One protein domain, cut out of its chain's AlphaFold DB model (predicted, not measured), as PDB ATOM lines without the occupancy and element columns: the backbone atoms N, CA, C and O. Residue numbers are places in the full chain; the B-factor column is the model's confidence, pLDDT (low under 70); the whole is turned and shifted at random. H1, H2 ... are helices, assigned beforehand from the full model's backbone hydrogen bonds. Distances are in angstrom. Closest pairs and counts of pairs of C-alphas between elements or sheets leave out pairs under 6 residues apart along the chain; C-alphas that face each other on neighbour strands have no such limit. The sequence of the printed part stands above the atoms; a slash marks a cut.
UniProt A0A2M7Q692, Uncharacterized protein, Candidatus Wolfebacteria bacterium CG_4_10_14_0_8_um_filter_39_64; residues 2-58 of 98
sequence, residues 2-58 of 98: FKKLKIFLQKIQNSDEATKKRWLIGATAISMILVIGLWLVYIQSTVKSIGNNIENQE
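AT A GLANCE: This is residues 2 to 58 of the 98 residues of an uncharacterized protein of Candidatus Wolfebacteria bacterium CG_4_10_14_0_8_um_filter_39_64 (UniProt A0A2M7Q692). One long helix, H2, makes the length of the domain, and the short helix H1 meets it near its first end, so that the two form a corner like an L. Residues 52 to 58 make a tail beyond the other end of H2. The printed part has 57 residues with two named helices, H1 then H2, and no named strand: all helix. It is extended, with a radius of gyration of the C-alphas of 20.4 A and spans of 61 by 25 by 13 A.

IN THESE COORDINATES: H2 is residues 17 to 51, 50.4 A from C-alpha 17 at (96.812, 171.811, 114.799) to C-alpha 51 at (144.294, 160.950, 101.991). H1 is residues 2 to 13, 16.2 A long, from C-alpha 2 at (101.315, 151.253, 102.861).

HOW THE PARTS SIT: H2 touches H1 with residues 19 to 23 alone, and H1 touches H2 with residues 12 to 13 alone. Their closest C-alphas, those of Ile 12 and Lys 20, are 6.1 A apart. The helices run opposite ways at a steep tilt of 55 degrees. In H1 and H2 every O i to N i+4 pair is within hydrogen-bond range.

THE WHOLE: The two C-alphas farthest apart, those of Asn 14 and Asn 56, are 60.9 A apart. The link from H1 to H2 is tight, and the printed part has no cut. Residues 48 to 58 have pLDDT under 70.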
ATOM      1  N   PHE A   2     101.934 149.972 103.252       70.50
ATOM      2  CA  PHE A   2     101.315 151.253 102.861       70.50
ATOM      3  C   PHE A   2      99.927 151.552 103.460       70.50
ATOM      4  O   PHE A   2      99.655 152.695 103.817       70.50
ATOM      5  N   LYS A   3      99.061 150.542 103.660       77.06
ATOM      6  CA  LYS A   3      97.750 150.739 104.322       77.06
ATOM      7  C   LYS A   3      97.880 151.278 105.754       77.06
ATOM      8  O   LYS A   3      97.108 152.144 106.144       77.06
ATOM      9  N   LYS A   4      98.875 150.810 106.522       78.94
ATOM     10  CA  LYS A   4      99.110 151.279 107.900       78.94
ATOM     11  C   LYS A   4      99.636 152.715 107.922       78.94
ATOM     12  O   LYS A   4      99.189 153.509 108.743       78.94
ATOM     13  N   LEU A   5     100.512 153.059 106.975       82.19
ATOM     14  CA  LEU A   5     101.018 154.422 106.806       82.19
ATOM     15  C   LEU A   5      99.887 155.399 106.457       82.19
ATOM     16  O   LEU A   5      99.791 156.462 107.057       82.19
ATOM     17  N   LYS A   6      98.984 155.008 105.547       80.75
ATOM     18  CA  LYS A   6      97.821 155.818 105.156       80.75
ATOM     19  C   LYS A   6      96.910 156.126 106.349       80.75
ATOM     20  O   LYS A   6      96.538 157.276 106.537       80.75
ATOM     21  N   ILE A   7      96.612 155.124 107.179       84.50
ATOM     22  CA  ILE A   7      95.803 155.301 108.397       84.50
ATOM     23  C   ILE A   7      96.509 156.230 109.395       84.50
ATOM     24  O   ILE A   7      95.872 157.081 110.008       84.50
ATOM     25  N   PHE A   8      97.829 156.105 109.536       81.25
ATOM     26  CA  PHE A   8      98.623 156.954 110.424       81.25
ATOM     27  C   PHE A   8      98.664 158.420 109.963       81.25
ATOM     28  O   PHE A   8      98.415 159.325 110.756       81.25
ATOM     29  N   LEU A   9      98.896 158.652 108.669       81.44
ATOM     30  CA  LEU A   9      98.856 159.980 108.047       81.44
ATOM     31  C   LEU A   9      97.470 160.618 108.174       81.44
ATOM     32  O   LEU A   9      97.367 161.789 108.525       81.44
ATOM     33  N   GLN A  10      96.410 159.838 107.952       83.88
ATOM     34  CA  GLN A  10      95.028 160.294 108.103       83.88
ATOM     35  C   GLN A  10      94.704 160.645 109.563       83.88
ATOM     36  O   GLN A  10      94.039 161.644 109.829       83.88
ATOM     37  N   LYS A  11      95.237 159.878 110.523       81.88
ATOM     38  CA  LYS A  11      95.119 160.178 111.954       81.88
ATOM     39  C   LYS A  11      95.811 161.496 112.308       81.88
ATOM     40  O   LYS A  11      95.214 162.306 113.007       81.88
ATOM     41  N   ILE A  12      97.018 161.746 111.793       79.56
ATOM     42  CA  ILE A  12      97.734 163.020 111.990       79.56
ATOM     43  C   ILE A  12      96.989 164.181 111.316       79.56
ATOM     44  O   ILE A  12      96.834 165.236 111.927       79.56
ATOM     45  N   GLN A  13      96.478 164.000 110.094       78.38
ATOM     46  CA  GLN A  13      95.723 165.039 109.382       78.38
ATOM     47  C   GLN A  13      94.444 165.458 110.108       78.38
ATOM     48  O   GLN A  13      94.121 166.645 110.096       78.38
ATOM     49  N   ASN A  14      93.758 164.524 110.764       84.62
ATOM     50  CA  ASN A  14      92.538 164.799 111.527       84.62
ATOM     51  C   ASN A  14      92.805 165.179 112.996       84.62
ATOM     52  O   ASN A  14      91.858 165.394 113.743       84.62
ATOM     53  N   SER A  15      94.070 165.238 113.423       81.06
ATOM     54  CA  SER A  15      94.446 165.656 114.781       81.06
ATOM     55  C   SER A  15      94.407 167.180 114.939       81.06
ATOM     56  O   SER A  15      94.356 167.913 113.954       81.06
ATOM     57  N   ASP A  16      94.524 167.668 116.171       85.62
ATOM     58  CA  ASP A  16      94.650 169.102 116.447       85.62
ATOM     59  C   ASP A  16      95.855 169.745 115.747       85.62
ATOM     60  O   ASP A  16      96.899 169.115 115.528       85.62
ATOM     61  N   GLU A  17      95.744 171.041 115.448       83.50
ATOM     62  CA  GLU A  17      96.812 171.811 114.799       83.50
ATOM     63  C   GLU A  17      98.127 171.789 115.585       83.50
ATOM     64  O   GLU A  17      99.199 171.655 114.991       83.50
ATOM     65  N   ALA A  18      98.063 171.848 116.920       82.88
ATOM     66  CA  ALA A  18      99.243 171.759 117.778       82.88
ATOM     67  C   ALA A  18      99.971 170.413 117.610       82.88
ATOM     68  O   ALA A  18     101.203 170.359 117.541       82.88
ATOM     69  N   THR A  19      99.210 169.325 117.480       82.69
ATOM     70  CA  THR A  19      99.733 167.974 117.265       82.69
ATOM     71  C   THR A  19     100.330 167.836 115.865       82.69
ATOM     72  O   THR A  19     101.437 167.311 115.733       82.69
ATOM     73  N   LYS A  20      99.676 168.381 114.829       84.88
ATOM     74  CA  LYS A  20     100.232 168.434 113.464       84.88
ATOM     75  C   LYS A  20     101.546 169.202 113.413       84.88
ATOM     76  O   LYS A  20     102.515 168.698 112.851       84.88
ATOM     77  N   LYS A  21     101.615 170.380 114.043       87.81
ATOM     78  CA  LYS A  21     102.841 171.190 114.108       87.81
ATOM     79  C   LYS A  21     103.988 170.434 114.774       87.81
ATOM     80  O   LYS A  21     105.086 170.414 114.232       87.81
ATOM     81  N   ARG A  22     103.740 169.773 115.910       88.06
ATOM     82  CA  ARG A  22     104.765 168.976 116.610       88.06
ATOM     83  C   ARG A  22     105.297 167.834 115.746       88.06
ATOM     84  O   ARG A  22     106.510 167.662 115.657       88.06
ATOM     85  N   TRP A  23     104.409 167.099 115.076       89.69
ATOM     86  CA  TRP A  23     104.803 166.030 114.155       89.69
ATOM     87  C   TRP A  23     105.574 166.552 112.945       89.69
ATOM     88  O   TRP A  23     106.563 165.941 112.550       89.69
ATOM     89  N   LEU A  24     105.165 167.693 112.390       89.06
ATOM     90  CA  LEU A  24     105.839 168.320 111.256       89.06
ATOM     91  C   LEU A  24     107.250 168.779 111.637       89.06
ATOM     92  O   LEU A  24     108.201 168.470 110.922       89.06
ATOM     93  N   ILE A  25     107.403 169.448 112.782       92.62
ATOM     94  CA  ILE A  25     108.711 169.875 113.300       92.62
ATOM     95  C   ILE A  25     109.604 168.655 113.542       92.62
ATOM     96  O   ILE A  25     110.743 168.637 113.084       92.62
ATOM     97  N   GLY A  26     109.078 167.615 114.197       92.50
ATOM     98  CA  GLY A  26     109.822 166.383 114.453       92.50
ATOM     99  C   GLY A  26     110.276 165.696 113.165       92.50
ATOM    100  O   GLY A  26     111.457 165.396 113.011       92.50
ATOM    101  N   ALA A  27     109.369 165.502 112.205       90.94
ATOM    102  CA  ALA A  27     109.683 164.873 110.923       90.94
ATOM    103  C   ALA A  27     110.703 165.687 110.112       90.94
ATOM    104  O   ALA A  27     111.622 165.117 109.526       90.94
ATOM    105  N   THR A  28     110.582 167.016 110.123       93.25
ATOM    106  CA  THR A  28     111.514 167.914 109.429       93.25
ATOM    107  C   THR A  28     112.900 167.865 110.066       93.25
ATOM    108  O   THR A  28     113.892 167.713 109.358       93.25
ATOM    109  N   ALA A  29     112.979 167.913 111.400       93.94
ATOM    110  CA  ALA A  29     114.241 167.800 112.125       93.94
ATOM    111  C   ALA A  29     114.929 166.455 111.851       93.94
ATOM    112  O   ALA A  29     116.120 166.422 111.549       93.94
ATOM    113  N   ILE A  30     114.175 165.351 111.876       96.00
ATOM    114  CA  ILE A  30     114.698 164.017 111.548       96.00
ATOM    115  C   ILE A  30     115.217 163.981 110.108       96.00
ATOM    116  O   ILE A  30     116.330 163.518 109.871       96.00
ATOM    117  N   SER A  31     114.452 164.508 109.146       95.38
ATOM    118  CA  SER A  31     114.877 164.572 107.744       95.38
ATOM    119  C   SER A  31     116.169 165.373 107.578       95.38
ATOM    120  O   SER A  31     117.063 164.955 106.847       95.38
ATOM    121  N   MET A  32     116.294 166.504 108.272       95.19
ATOM    122  CA  MET A  32     117.495 167.335 108.233       95.19
ATOM    123  C   MET A  32     118.710 166.593 108.801       95.19
ATOM    124  O   MET A  32     119.772 166.601 108.183       95.19
ATOM    125  N   ILE A  33     118.548 165.893 109.929       94.62
ATOM    126  CA  ILE A  33     119.610 165.071 110.528       94.62
ATOM    127  C   ILE A  33     120.052 163.965 109.567       94.62
ATOM    128  O   ILE A  33     121.251 163.738 109.421       94.62
ATOM    129  N   LEU A  34     119.112 163.303 108.884       95.81
ATOM    130  CA  LEU A  34     119.437 162.270 107.899       95.81
ATOM    131  C   LEU A  34     120.271 162.832 106.746       95.81
ATOM    132  O   LEU A  34     121.287 162.240 106.393       95.81
ATOM    133  N   VAL A  35     119.882 163.986 106.197       95.69
ATOM    134  CA  VAL A  35     120.629 164.647 105.117       95.69
ATOM    135  C   VAL A  35     122.037 165.021 105.583       95.69
ATOM    136  O   VAL A  35     123.007 164.680 104.910       95.69
ATOM    137  N   ILE A  36     122.170 165.658 106.751       91.88
ATOM    138  CA  ILE A  36     123.475 166.026 107.322       91.88
ATOM    139  C   ILE A  36     124.334 164.778 107.555       91.88
ATOM    140  O   ILE A  36     125.506 164.760 107.190       91.88
ATOM    141  N   GLY A  37     123.759 163.714 108.118       91.69
ATOM    142  CA  GLY A  37     124.453 162.446 108.336       91.69
ATOM    143  C   GLY A  37     124.963 161.830 107.035       91.69
ATOM    144  O   GLY A  37     126.108 161.383 106.978       91.69
ATOM    145  N   LEU A  38     124.158 161.872 105.970       93.69
ATOM    146  CA  LEU A  38     124.558 161.397 104.646       93.69
ATOM    147  C   LEU A  38     125.757 162.188 104.103       93.69
ATOM    148  O   LEU A  38     126.720 161.599 103.611       93.69
ATOM    149  N   TRP A  39     125.726 163.515 104.248       91.88
ATOM    150  CA  TRP A  39     126.839 164.390 103.882       91.88
ATOM    151  C   TRP A  39     128.115 164.062 104.662       91.88
ATOM    152  O   TRP A  39     129.191 164.014 104.072       91.88
ATOM    153  N   LEU A  40     128.017 163.777 105.964       88.06
ATOM    154  CA  LEU A  40     129.180 163.396 106.772       88.06
ATOM    155  C   LEU A  40     129.813 162.087 106.299       88.06
ATOM    156  O   LEU A  40     131.038 162.003 106.213       88.06
ATOM    157  N   VAL A  41     128.999 161.089 105.948       88.81
ATOM    158  CA  VAL A  41     129.490 159.820 105.383       88.81
ATOM    159  C   VAL A  41     130.189 160.060 104.046       88.81
ATOM    160  O   VAL A  41     131.293 159.557 103.830       88.81
ATOM    161  N   TYR A  42     129.583 160.868 103.173       87.19
ATOM    162  CA  TYR A  42     130.165 161.234 101.884       87.19
ATOM    163  C   TYR A  42     131.521 161.934 102.043       87.19
ATOM    164  O   TYR A  42     132.499 161.540 101.404       87.19
ATOM    165  N   ILE A  43     131.614 162.928 102.934       85.12
ATOM    166  CA  ILE A  43     132.863 163.652 103.201       85.12
ATOM    167  C   ILE A  43     133.905 162.708 103.798       85.12
ATOM    168  O   ILE A  43     135.036 162.700 103.326       85.12
ATOM    169  N   GLN A  44     133.551 161.873 104.779       83.31
ATOM    170  CA  GLN A  44     134.487 160.901 105.350       83.31
ATOM    171  C   GLN A  44     135.066 159.980 104.264       83.31
ATOM    172  O   GLN A  44     136.268 159.712 104.262       83.31
ATOM    173  N   SER A  45     134.227 159.488 103.347       82.38
ATOM    174  CA  SER A  45     134.674 158.632 102.243       82.38
ATOM    175  C   SER A  45     135.551 159.392 101.248       82.38
ATOM    176  O   SER A  45     136.587 158.883 100.829       82.38
ATOM    177  N   THR A  46     135.169 160.620 100.904       81.50
ATOM    178  CA  THR A  46     135.906 161.473  99.963       81.50
ATOM    179  C   THR A  46     137.276 161.854 100.527       81.50
ATOM    180  O   THR A  46     138.291 161.692  99.858       81.50
ATOM    181  N   VAL A  47     137.334 162.271 101.794       73.56
ATOM    182  CA  VAL A  47     138.573 162.636 102.497       73.56
ATOM    183  C   VAL A  47     139.507 161.435 102.632       73.56
ATOM    184  O   VAL A  47     140.701 161.579 102.391       73.56
ATOM    185  N   LYS A  48     138.989 160.236 102.936       69.12
ATOM    186  CA  LYS A  48     139.800 159.001 102.935       69.12
ATOM    187  C   LYS A  48     140.363 158.676 101.549       69.12
ATOM    188  O   LYS A  48     141.521 158.287 101.444       69.12
ATOM    189  N   SER A  49     139.572 158.861 100.492       66.19
ATOM    190  CA  SER A  49     140.021 158.630  99.113       66.19
ATOM    191  C   SER A  49     141.126 159.599  98.679       66.19
ATOM    192  O   SER A  49     141.994 159.222  97.896       66.19
ATOM    193  N   ILE A  50     141.105 160.837  99.178       64.06
ATOM    194  CA  ILE A  50     142.142 161.844  98.908       64.06
ATOM    195  C   ILE A  50     143.388 161.569  99.765       64.06
ATOM    196  O   ILE A  50     144.501 161.606  99.251       64.06
ATOM    197  N   GLY A  51     143.207 161.228 101.046       60.12
ATOM    198  CA  GLY A  51     144.294 160.950 101.991       60.12
ATOM    199  C   GLY A  51     145.123 159.707 101.657       60.12
ATOM    200  O   GLY A  51     146.319 159.707 101.904       60.12
ATOM    201  N   ASN A  52     144.540 158.691 101.011       56.12
ATOM    202  CA  ASN A  52     145.290 157.512 100.551       56.12
ATOM    203  C   ASN A  52     146.307 157.808  99.427       56.12
ATOM    204  O   ASN A  52     147.131 156.947  99.139       56.12
ATOM    205  N   ASN A  53     146.268 158.992  98.799       53.94
ATOM    206  CA  ASN A  53     147.303 159.435  97.851       53.94
ATOM    207  C   ASN A  53     148.458 160.191  98.533       53.94
ATOM    208  O   ASN A  53     149.451 160.498  97.880       53.94
ATOM    209  N   ILE A  54     148.339 160.501  99.829       56.72
ATOM    210  CA  ILE A  54     149.381 161.145 100.633       56.72
ATOM    211  C   ILE A  54     149.887 160.087 101.612       56.72
ATOM    212  O   ILE A  54     149.423 159.946 102.740       56.72
ATOM    213  N   GLU A  55     150.782 159.259 101.098       50.59
ATOM    214  CA  GLU A  55     151.447 158.177 101.804       50.59
ATOM    215  C   GLU A  55     152.103 158.653 103.127       50.59
ATOM    216  O   GLU A  55     152.771 159.684 103.176       50.59
ATOM    217  N   ASN A  56     151.916 157.860 104.190       51.78
ATOM    218  CA  ASN A  56     152.736 157.804 105.408       51.78
ATOM    219  C   ASN A  56     152.977 159.115 106.187       51.78
ATOM    220  O   ASN A  56     154.119 159.551 106.308       51.78
ATOM    221  N   GLN A  57     151.960 159.677 106.852       45.47
ATOM    222  CA  GLN A  57     152.208 160.552 108.011       45.47
ATOM    223  C   GLN A  57     151.264 160.273 109.183       45.47
ATOM    224  O   GLN A  57     150.088 160.632 109.193       45.47
ATOM    225  N   GLU A  58     151.864 159.627 110.177       52.22
ATOM    226  CA  GLU A  58     151.632 159.624 111.622       52.22
ATOM    227  C   GLU A  58     150.906 160.869 112.185       52.22
ATOM    228  O   GLU A  58     151.457 161.684 112.917       52.22
TER     229      GLU A  58